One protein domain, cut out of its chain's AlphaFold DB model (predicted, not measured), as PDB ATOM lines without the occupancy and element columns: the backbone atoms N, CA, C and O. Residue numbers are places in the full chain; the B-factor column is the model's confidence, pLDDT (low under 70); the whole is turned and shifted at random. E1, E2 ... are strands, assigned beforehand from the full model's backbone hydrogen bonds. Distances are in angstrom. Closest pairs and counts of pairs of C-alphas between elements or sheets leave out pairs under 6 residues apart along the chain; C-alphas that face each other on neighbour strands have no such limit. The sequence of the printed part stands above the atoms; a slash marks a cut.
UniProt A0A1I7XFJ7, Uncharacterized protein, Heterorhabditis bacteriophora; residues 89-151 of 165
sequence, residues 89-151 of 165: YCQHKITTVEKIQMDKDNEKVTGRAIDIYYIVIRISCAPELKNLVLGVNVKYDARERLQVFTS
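What this domain is: This is residues 89 to 151 of the 165 residues of an uncharacterized protein of Heterorhabditis bacteriophora (UniProt A0A1I7XFJ7). A long, bent two-stranded hairpin, E1 with E2, makes most of the length, and a second, much smaller hairpin, E3 with E4, is set apart from it. Between the two hairpins the chain makes a long loop that sticks out at residues 125 to 131 and then folds back, so the shape is open, with no contact between the hairpins. The printed part has 63 residues with four named strands, E1, E2, E3 and E4 in that order, and no named helix; the class is all strand. The sheets, E1 - E2 and E3 - E4, are both antiparallel. The whole is extended, with a radius of gyration of the C-alphas of 17.0 A and spans of 53 by 25 by 21 A.

Where its parts are: Find C-alpha 89 at (16.958, -9.420, 49.677); from there E1, residues 89 to 103, runs 37.1 A from first to last C-alpha. E1 bends by 63 degrees at Thr 95. Look next at C-alpha 106, at (-15.260, -10.849, 32.175), where E2, residues 106 to 122, begins; it is the longest strand by residues, 40.3 A from first to last C-alpha, and bends by 85 degrees at Gly 111. Further on come E3, residues 136 to 140, and E4, residues 146 to 150. E4 ends at C-alpha 150, at (7.266, -11.468, 61.415).

How they stand to each other: Begin with the hairpin of E1 and E2, antiparallel neighbours with 152 degrees between their directions. Their C-alphas 95 and 115 face each other at 4.4 A. Look for N 96 and O 114 at 2.8 A and N 108 and O 100 at 2.9 A, both within hydrogen-bond range. E3 and E4 form the other hairpin, also antiparallel at 152 degrees. C-alphas 138 and 148 face each other at 4.7 A, and N 147 and O 139 are within hydrogen-bond range at 2.7 A. E1 is apart from E3 and from E4, and E2 is apart from both as well, with no C-alpha of the one within 8 A of the other.

The domain as a whole: The two C-alphas farthest apart are those of Asp 105 and Glu 128, at 54.1 A, while those of Tyr 89 and Ser 151 are 18.0 A apart. The printed part has no cut. The links E1 to E2 and E3 to E4 are tight, and the link E2 to E3, residues 123 to 135, is long; within it residues 125 to 131 stand free. The mean pLDDT of the printed part is 71.9; look for values under 70 at residue 125 and residues 130 to 151.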
ATOM      1  N   TYR A  89      16.993 -10.603  50.522       75.56
ATOM      2  CA  TYR A  89      16.958  -9.420  49.677       75.56
ATOM      3  C   TYR A  89      15.556  -9.258  49.111       75.56
ATOM      4  O   TYR A  89      14.939 -10.234  48.687       75.56
ATOM      5  N   CYS A  90      15.059  -8.026  49.101       73.62
ATOM      6  CA  CYS A  90      13.756  -7.690  48.561       73.62
ATOM      7  C   CYS A  90      13.906  -6.558  47.553       73.62
ATOM      8  O   CYS A  90      14.585  -5.566  47.807       73.62
ATOM      9  N   GLN A  91      13.262  -6.714  46.404       75.44
ATOM     10  CA  GLN A  91      13.188  -5.686  45.383       75.44
ATOM     11  C   GLN A  91      11.737  -5.522  44.949       75.44
ATOM     12  O   GLN A  91      11.115  -6.479  44.487       75.44
ATOM     13  N   HIS A  92      11.215  -4.302  45.048       76.94
ATOM     14  CA  HIS A  92       9.965  -3.939  44.388       76.94
ATOM     15  C   HIS A  92      10.137  -4.057  42.871       76.94
ATOM     16  O   HIS A  92      11.102  -3.537  42.310       76.94
ATOM     17  N   LYS A  93       9.251  -4.808  42.217       78.69
ATOM     18  CA  LYS A  93       9.268  -4.995  40.763       78.69
ATOM     19  C   LYS A  93       8.336  -4.017  40.076       78.69
ATOM     20  O   LYS A  93       8.745  -3.375  39.116       78.69
ATOM     21  N   ILE A  94       7.089  -3.957  40.532       78.94
ATOM     22  CA  ILE A  94       6.063  -3.115  39.929       78.94
ATOM     23  C   ILE A  94       4.899  -2.922  40.896       78.94
ATOM     24  O   ILE A  94       4.567  -3.824  41.664       78.94
ATOM     25  N   THR A  95       4.251  -1.766  40.799       81.81
ATOM     26  CA  THR A  95       2.907  -1.543  41.331       81.81
ATOM     27  C   THR A  95       1.917  -1.653  40.177       81.81
ATOM     28  O   THR A  95       2.041  -0.954  39.174       81.81
ATOM     29  N   THR A  96       0.945  -2.548  40.297       82.75
ATOM     30  CA  THR A  96      -0.144  -2.749  39.337       82.75
ATOM     31  C   THR A  96      -1.493  -2.523  40.017       82.75
ATOM     32  O   THR A  96      -1.554  -2.177  41.193       82.75
ATOM     33  N   VAL A  97      -2.587  -2.700  39.287       83.94
ATOM     34  CA  VAL A  97      -3.949  -2.667  39.827       83.94
ATOM     35  C   VAL A  97      -4.539  -4.070  39.881       83.94
ATOM     36  O   VAL A  97      -4.394  -4.856  38.946       83.94
ATOM     37  N   GLU A  98      -5.218  -4.377  40.984       80.69
ATOM     38  CA  GLU A  98      -5.930  -5.635  41.196       80.69
ATOM     39  C   GLU A  98      -7.021  -5.817  40.134       80.69
ATOM     40  O   GLU A  98      -7.878  -4.949  39.918       80.69
ATOM     41  N   LYS A  99      -6.988  -6.984  39.492       81.81
ATOM     42  CA  LYS A  99      -8.028  -7.472  38.592       81.81
ATOM     43  C   LYS A  99      -8.611  -8.747  39.173       81.81
ATOM     44  O   LYS A  99      -7.865  -9.622  39.603       81.81
ATOM     45  N   ILE A 100      -9.934  -8.840  39.189       81.44
ATOM     46  CA  ILE A 100     -10.659 -10.033  39.620       81.44
ATOM     47  C   ILE A 100     -11.364 -10.594  38.395       81.44
ATOM     48  O   ILE A 100     -12.147  -9.888  37.753       81.44
ATOM     49  N   GLN A 101     -11.091 -11.854  38.078       80.12
ATOM     50  CA  GLN A 101     -11.829 -12.558  37.044       80.12
ATOM     51  C   GLN A 101     -13.184 -12.989  37.604       80.12
ATOM     52  O   GLN A 101     -13.247 -13.659  38.634       80.12
ATOM     53  N   MET A 102     -14.262 -12.543  36.960       78.44
ATOM     54  CA  MET A 102     -15.628 -12.866  37.371       78.44
ATOM     55  C   MET A 102     -16.132 -14.105  36.631       78.44
ATOM     56  O   MET A 102     -16.597 -15.035  37.276       78.44
ATOM     57  N   ASP A 103     -15.953 -14.137  35.305       86.06
ATOM     58  CA  ASP A 103     -16.311 -15.252  34.419       86.06
ATOM     59  C   ASP A 103     -15.208 -15.468  33.362       86.06
ATOM     60  O   ASP A 103     -14.219 -14.731  33.326       86.06
ATOM     61  N   LYS A 104     -15.362 -16.456  32.466       79.12
ATOM     62  CA  LYS A 104     -14.371 -16.758  31.408       79.12
ATOM     63  C   LYS A 104     -13.982 -15.538  30.562       79.12
ATOM     64  O   LYS A 104     -12.808 -15.417  30.229       79.12
ATOM     65  N   ASP A 105     -14.930 -14.637  30.303       82.88
ATOM     66  CA  ASP A 105     -14.741 -13.492  29.399       82.88
ATOM     67  C   ASP A 105     -14.806 -12.123  30.105       82.88
ATOM     68  O   ASP A 105     -14.620 -11.092  29.463       82.88
ATOM     69  N   ASN A 106     -15.061 -12.091  31.420       82.44
ATOM     70  CA  ASN A 106     -15.260 -10.849  32.175       82.44
ATOM     71  C   ASN A 106     -14.230 -10.688  33.300       82.44
ATOM     72  O   ASN A 106     -14.241 -11.424  34.291       82.44
ATOM     73  N   GLU A 107     -13.402  -9.649  33.186       81.62
ATOM     74  CA  GLU A 107     -12.515  -9.166  34.246       81.62
ATOM     75  C   GLU A 107     -13.008  -7.827  34.797       81.62
ATOM     76  O   GLU A 107     -13.365  -6.914  34.051       81.62
ATOM     77  N   LYS A 108     -12.958  -7.670  36.123       83.81
ATOM     78  CA  LYS A 108     -13.222  -6.398  36.797       83.81
ATOM     79  C   LYS A 108     -11.943  -5.851  37.416       83.81
ATOM     80  O   LYS A 108     -11.350  -6.472  38.296       83.81
ATOM     81  N   VAL A 109     -11.555  -4.646  37.005       82.81
ATOM     82  CA  VAL A 109     -10.494  -3.874  37.666       82.81
ATOM     83  C   VAL A 109     -11.066  -3.259  38.943       82.81
ATOM     84  O   VAL A 109     -12.083  -2.567  38.900       82.81
ATOM     85  N   THR A 110     -10.443  -3.511  40.095       80.56
ATOM     86  CA  THR A 110     -10.965  -3.038  41.393       80.56
ATOM     87  C   THR A 110     -10.474  -1.640  41.768       80.56
ATOM     88  O   THR A 110     -10.973  -1.055  42.728       80.56
ATOM     89  N   GLY A 111      -9.488  -1.110  41.034       77.75
ATOM     90  CA  GLY A 111      -8.838   0.176  41.306       77.75
ATOM     91  C   GLY A 111      -7.870   0.152  42.493       77.75
ATOM     92  O   GLY A 111      -7.306   1.185  42.838       77.75
ATOM     93  N   ARG A 112      -7.660  -1.008  43.131       75.88
ATOM     94  CA  ARG A 112      -6.722  -1.156  44.251       75.88
ATOM     95  C   ARG A 112      -5.313  -1.422  43.743       75.88
ATOM     96  O   ARG A 112      -5.136  -2.277  42.882       75.88
ATOM     97  N   ALA A 113      -4.327  -0.738  44.312       78.50
ATOM     98  CA  ALA A 113      -2.925  -1.005  44.025       78.50
ATOM     99  C   ALA A 113      -2.498  -2.383  44.567       78.50
ATOM    100  O   ALA A 113      -2.884  -2.772  45.670       78.50
ATOM    101  N   ILE A 114      -1.698  -3.099  43.783       77.00
ATOM    102  CA  ILE A 114      -0.981  -4.318  44.155       77.00
ATOM    103  C   ILE A 114       0.497  -4.074  43.898       77.00
ATOM    104  O   ILE A 114       0.895  -3.827  42.761       77.00
ATOM    105  N   ASP A 115       1.313  -4.240  44.928       76.56
ATOM    106  CA  ASP A 115       2.761  -4.250  44.790       76.56
ATOM    107  C   ASP A 115       3.281  -5.674  44.590       76.56
ATOM    108  O   ASP A 115       2.960  -6.595  45.343       76.56
ATOM    109  N   ILE A 116       4.110  -5.855  43.566       73.31
ATOM    110  CA  ILE A 116       4.783  -7.115  43.263       73.31
ATOM    111  C   ILE A 116       6.246  -6.979  43.667       73.31
ATOM    112  O   ILE A 116       6.954  -6.080  43.206       73.31
ATOM    113  N   TYR A 117       6.717  -7.911  44.492       75.56
ATOM    114  CA  TYR A 117       8.097  -7.969  44.965       75.56
ATOM    115  C   TYR A 117       8.802  -9.221  44.457       75.56
ATOM    116  O   TYR A 117       8.208 -10.285  44.305       75.56
ATOM    117  N   TYR A 118      10.107  -9.095  44.258       75.00
ATOM    118  CA  TYR A 118      11.026 -10.213  44.137       75.00
ATOM    119  C   TYR A 118      11.782 -10.366  45.450       75.00
ATOM    120  O   TYR A 118      12.403  -9.413  45.924       75.00
ATOM    121  N   ILE A 119      11.712 -11.557  46.037       75.81
ATOM    122  CA  ILE A 119      12.325 -11.859  47.328       75.81
ATOM    123  C   ILE A 119      13.301 -13.014  47.140       75.81
ATOM    124  O   ILE A 119      12.947 -14.059  46.598       75.81
ATOM    125  N   VAL A 120      14.527 -12.824  47.616       77.62
ATOM    126  CA  VAL A 120      15.543 -13.869  47.733       77.62
ATOM    127  C   VAL A 120      15.746 -14.142  49.206       77.62
ATOM    128  O   VAL A 120      15.961 -13.214  49.981       77.62
ATOM    129  N   ILE A 121      15.700 -15.414  49.584       81.31
ATOM    130  CA  ILE A 121      16.042 -15.868  50.927       81.31
ATOM    131  C   ILE A 121      17.205 -16.835  50.771       81.31
ATOM    132  O   ILE A 121      17.072 -17.884  50.140       81.31
ATOM    133  N   ARG A 122      18.355 -16.473  51.332       81.00
ATOM    134  CA  ARG A 122      19.504 -17.357  51.451       81.00
ATOM    135  C   ARG A 122      19.554 -17.892  52.867       81.00
ATOM    136  O   ARG A 122      19.490 -17.128  53.823       81.00
ATOM    137  N   ILE A 123      19.693 -19.205  52.984       80.19
ATOM    138  CA  ILE A 123      19.736 -19.905  54.262       80.19
ATOM    139  C   ILE A 123      21.070 -20.630  54.374       80.19
ATOM    140  O   ILE A 123      21.458 -21.362  53.462       80.19
ATOM    141  N   SER A 124      21.763 -20.438  55.494       77.00
ATOM    142  CA  SER A 124      22.934 -21.233  55.841       77.00
ATOM    143  C   SER A 124      22.498 -22.623  56.291       77.00
ATOM    144  O   SER A 124      21.693 -22.759  57.210       77.00
ATOM    145  N   CYS A 125      23.076 -23.664  55.694       69.44
ATOM    146  CA  CYS A 125      22.913 -25.050  56.142       69.44
ATOM    147  C   CYS A 125      23.975 -25.443  57.182       69.44
ATOM    148  O   CYS A 125      24.454 -26.577  57.191       69.44
ATOM    149  N   ALA A 126      24.398 -24.498  58.026       75.88
ATOM    150  CA  ALA A 126      25.338 -24.773  59.103       75.88
ATOM    151  C   ALA A 126      24.768 -25.887  60.012       75.88
ATOM    152  O   ALA A 126      23.630 -25.754  60.465       75.88
ATOM    153  N   PRO A 127      25.504 -26.979  60.297       76.44
ATOM    154  CA  PRO A 127      25.030 -28.082  61.141       76.44
ATOM    155  C   PRO A 127      24.554 -27.655  62.535       76.44
ATOM    156  O   PRO A 127      23.781 -28.364  63.180       76.44
ATOM    157  N   GLU A 128      25.037 -26.508  63.008       79.06
ATOM    158  CA  GLU A 128      24.668 -25.883  64.274       79.06
ATOM    159  C   GLU A 128      23.246 -25.281  64.245       79.06
ATOM    160  O   GLU A 128      22.637 -25.088  65.295       79.06
ATOM    161  N   LEU A 129      22.682 -25.042  63.056       70.69
ATOM    162  CA  LEU A 129      21.332 -24.523  62.835       70.69
ATOM    163  C   LEU A 129      20.318 -25.674  62.716       70.69
ATOM    164  O   LEU A 129      19.687 -25.886  61.681       70.69
ATOM    165  N   LYS A 130      20.144 -26.444  63.794       59.22
ATOM    166  CA  LYS A 130      19.068 -27.443  63.887       59.22
ATOM    167  C   LYS A 130      17.788 -26.710  64.292       59.22
ATOM    168  O   LYS A 130      17.687 -26.271  65.432       59.22
ATOM    169  N   ASN A 131      16.828 -26.577  63.374       63.66
ATOM    170  CA  ASN A 131      15.554 -25.845  63.536       63.66
ATOM    171  C   ASN A 131      15.636 -24.327  63.297       63.66
ATOM    172  O   ASN A 131      15.124 -23.536  64.091       63.66
ATOM    173  N   LEU A 132      16.250 -23.906  62.186       61.78
ATOM    174  CA  LEU A 132      16.143 -22.512  61.759       61.78
ATOM    175  C   LEU A 132      14.680 -22.176  61.430       61.78
ATOM    176  O   LEU A 132      14.145 -22.583  60.400       61.78
ATOM    177  N   VAL A 133      14.041 -21.402  62.303       59.50
ATOM    178  CA  VAL A 133      12.742 -20.788  62.031       59.50
ATOM    179  C   VAL A 133      13.016 -19.450  61.360       59.50
ATOM    180  O   VAL A 133      13.560 -18.547  61.989       59.50
ATOM    181  N   LEU A 134      12.615 -19.312  60.095       60.75
ATOM    182  CA  LEU A 134      12.795 -18.078  59.318       60.75
ATOM    183  C   LEU A 134      12.108 -16.857  59.951       60.75
ATOM    184  O   LEU A 134      12.364 -15.735  59.543       60.75
ATOM    185  N   GLY A 135      11.220 -17.044  60.930       58.03
ATOM    186  CA  GLY A 135      10.508 -15.930  61.554       58.03
ATOM    187  C   GLY A 135       9.562 -15.231  60.577       58.03
ATOM    188  O   GLY A 135       9.196 -14.083  60.798       58.03
ATOM    189  N   VAL A 136       9.175 -15.912  59.496       60.56
ATOM    190  CA  VAL A 136       8.202 -15.439  58.516       60.56
ATOM    191  C   VAL A 136       6.974 -16.330  58.625       60.56
ATOM    192  O   VAL A 136       7.063 -17.549  58.483       60.56
ATOM    193  N   ASN A 137       5.825 -15.725  58.899       60.25
ATOM    194  CA  ASN A 137       4.528 -16.372  58.802       60.25
ATOM    195  C   ASN A 137       3.776 -15.782  57.612       60.25
ATOM    196  O   ASN A 137       3.746 -14.569  57.424       60.25
ATOM    197  N   VAL A 138       3.193 -16.657  56.805       60.38
ATOM    198  CA  VAL A 138       2.410 -16.271  55.640       60.38
ATOM    199  C   VAL A 138       1.004 -16.803  55.844       60.38
ATOM    200  O   VAL A 138       0.821 -18.001  56.062       60.38
ATOM    201  N   LYS A 139       0.016 -15.914  55.800       63.81
ATOM    202  CA  LYS A 139      -1.394 -16.263  55.949       63.81
ATOM    203  C   LYS A 139      -2.190 -15.643  54.817       63.81
ATOM    204  O   LYS A 139      -1.935 -14.509  54.438       63.81
ATOM    205  N   TYR A 140      -3.184 -16.365  54.325       56.72
ATOM    206  CA  TYR A 140      -4.197 -15.777  53.465       56.72
ATOM    207  C   TYR A 140      -5.292 -15.123  54.313       56.72
ATOM    208  O   TYR A 140      -5.784 -15.720  55.275       56.72
ATOM    209  N   ASP A 141      -5.658 -13.884  53.994       63.16
ATOM    210  CA  ASP A 141      -6.844 -13.266  54.580       63.16
ATOM    211  C   ASP A 141      -8.137 -13.851  53.980       63.16
ATOM    212  O   ASP A 141      -8.110 -14.678  53.068       63.16
ATOM    213  N   ALA A 142      -9.293 -13.424  54.495       57.31
ATOM    214  CA  ALA A 142     -10.604 -13.904  54.045       57.31
ATOM    215  C   ALA A 142     -10.938 -13.562  52.575       57.31
ATOM    216  O   ALA A 142     -12.007 -13.921  52.093       57.31
ATOM    217  N   ARG A 143     -10.058 -12.838  51.875       63.38
ATOM    218  CA  ARG A 143     -10.156 -12.494  50.454       63.38
ATOM    219  C   ARG A 143      -9.038 -13.146  49.635       63.38
ATOM    220  O   ARG A 143      -8.721 -12.646  48.562       63.38
ATOM    221  N   GLU A 144      -8.428 -14.211  50.160       56.22
ATOM    222  CA  GLU A 144      -7.320 -14.945  49.533       56.22
ATOM    223  C   GLU A 144      -6.070 -14.089  49.291       56.22
ATOM    224  O   GLU A 144      -5.263 -14.359  48.401       56.22
ATOM    225  N   ARG A 145      -5.853 -13.054  50.110       57.62
ATOM    226  CA  ARG A 145      -4.678 -12.186  49.976       57.62
ATOM    227  C   ARG A 145      -3.561 -12.646  50.883       57.62
ATOM    228  O   ARG A 145      -3.784 -12.884  52.067       57.62
ATOM    229  N   LEU A 146      -2.352 -12.698  50.340       57.00
ATOM    230  CA  LEU A 146      -1.152 -13.031  51.092       57.00
ATOM    231  C   LEU A 146      -0.822 -11.913  52.099       57.00
ATOM    232  O   LEU A 146      -0.536 -10.783  51.713       57.00
ATOM    233  N   GLN A 147      -0.830 -12.231  53.387       57.06
ATOM    234  CA  GLN A 147      -0.333 -11.390  54.472       57.06
ATOM    235  C   GLN A 147       0.941 -12.018  55.035       57.06
ATOM    236  O   GLN A 147       0.974 -13.214  55.333       57.06
ATOM    237  N   VAL A 148       1.992 -11.211  55.169       62.38
ATOM    238  CA  VAL A 148       3.290 -11.639  55.700       62.38
ATOM    239  C   VAL A 148       3.483 -11.021  57.079       62.38
ATOM    240  O   VAL A 148       3.388  -9.808  57.241       62.38
ATOM    241  N   PHE A 149       3.767 -11.857  58.068       57.09
ATOM    242  CA  PHE A 149       4.001 -11.469  59.453       57.09
ATOM    243  C   PHE A 149       5.401 -11.893  59.883       57.09
ATOM    244  O   PHE A 149       5.875 -12.972  59.526       57.09
ATOM    245  N   THR A 150       6.044 -11.075  60.711       57.47
ATOM    246  CA  THR A 150       7.266 -11.468  61.415       57.47
ATOM    247  C   THR A 150       6.880 -12.284  62.650       57.47
ATOM    248  O   THR A 150       6.219 -11.767  63.547       57.47
ATOM    249  N   SER A 151       7.258 -13.559  62.702       52.03
ATOM    250  CA  SER A 151       6.879 -14.501  63.762       52.03
ATOM    251  C   SER A 151       7.954 -14.733  64.831       52.03
ATOM    252  O   SER A 151       7.724 -15.521  65.745       52.03
TER     253      SER A 151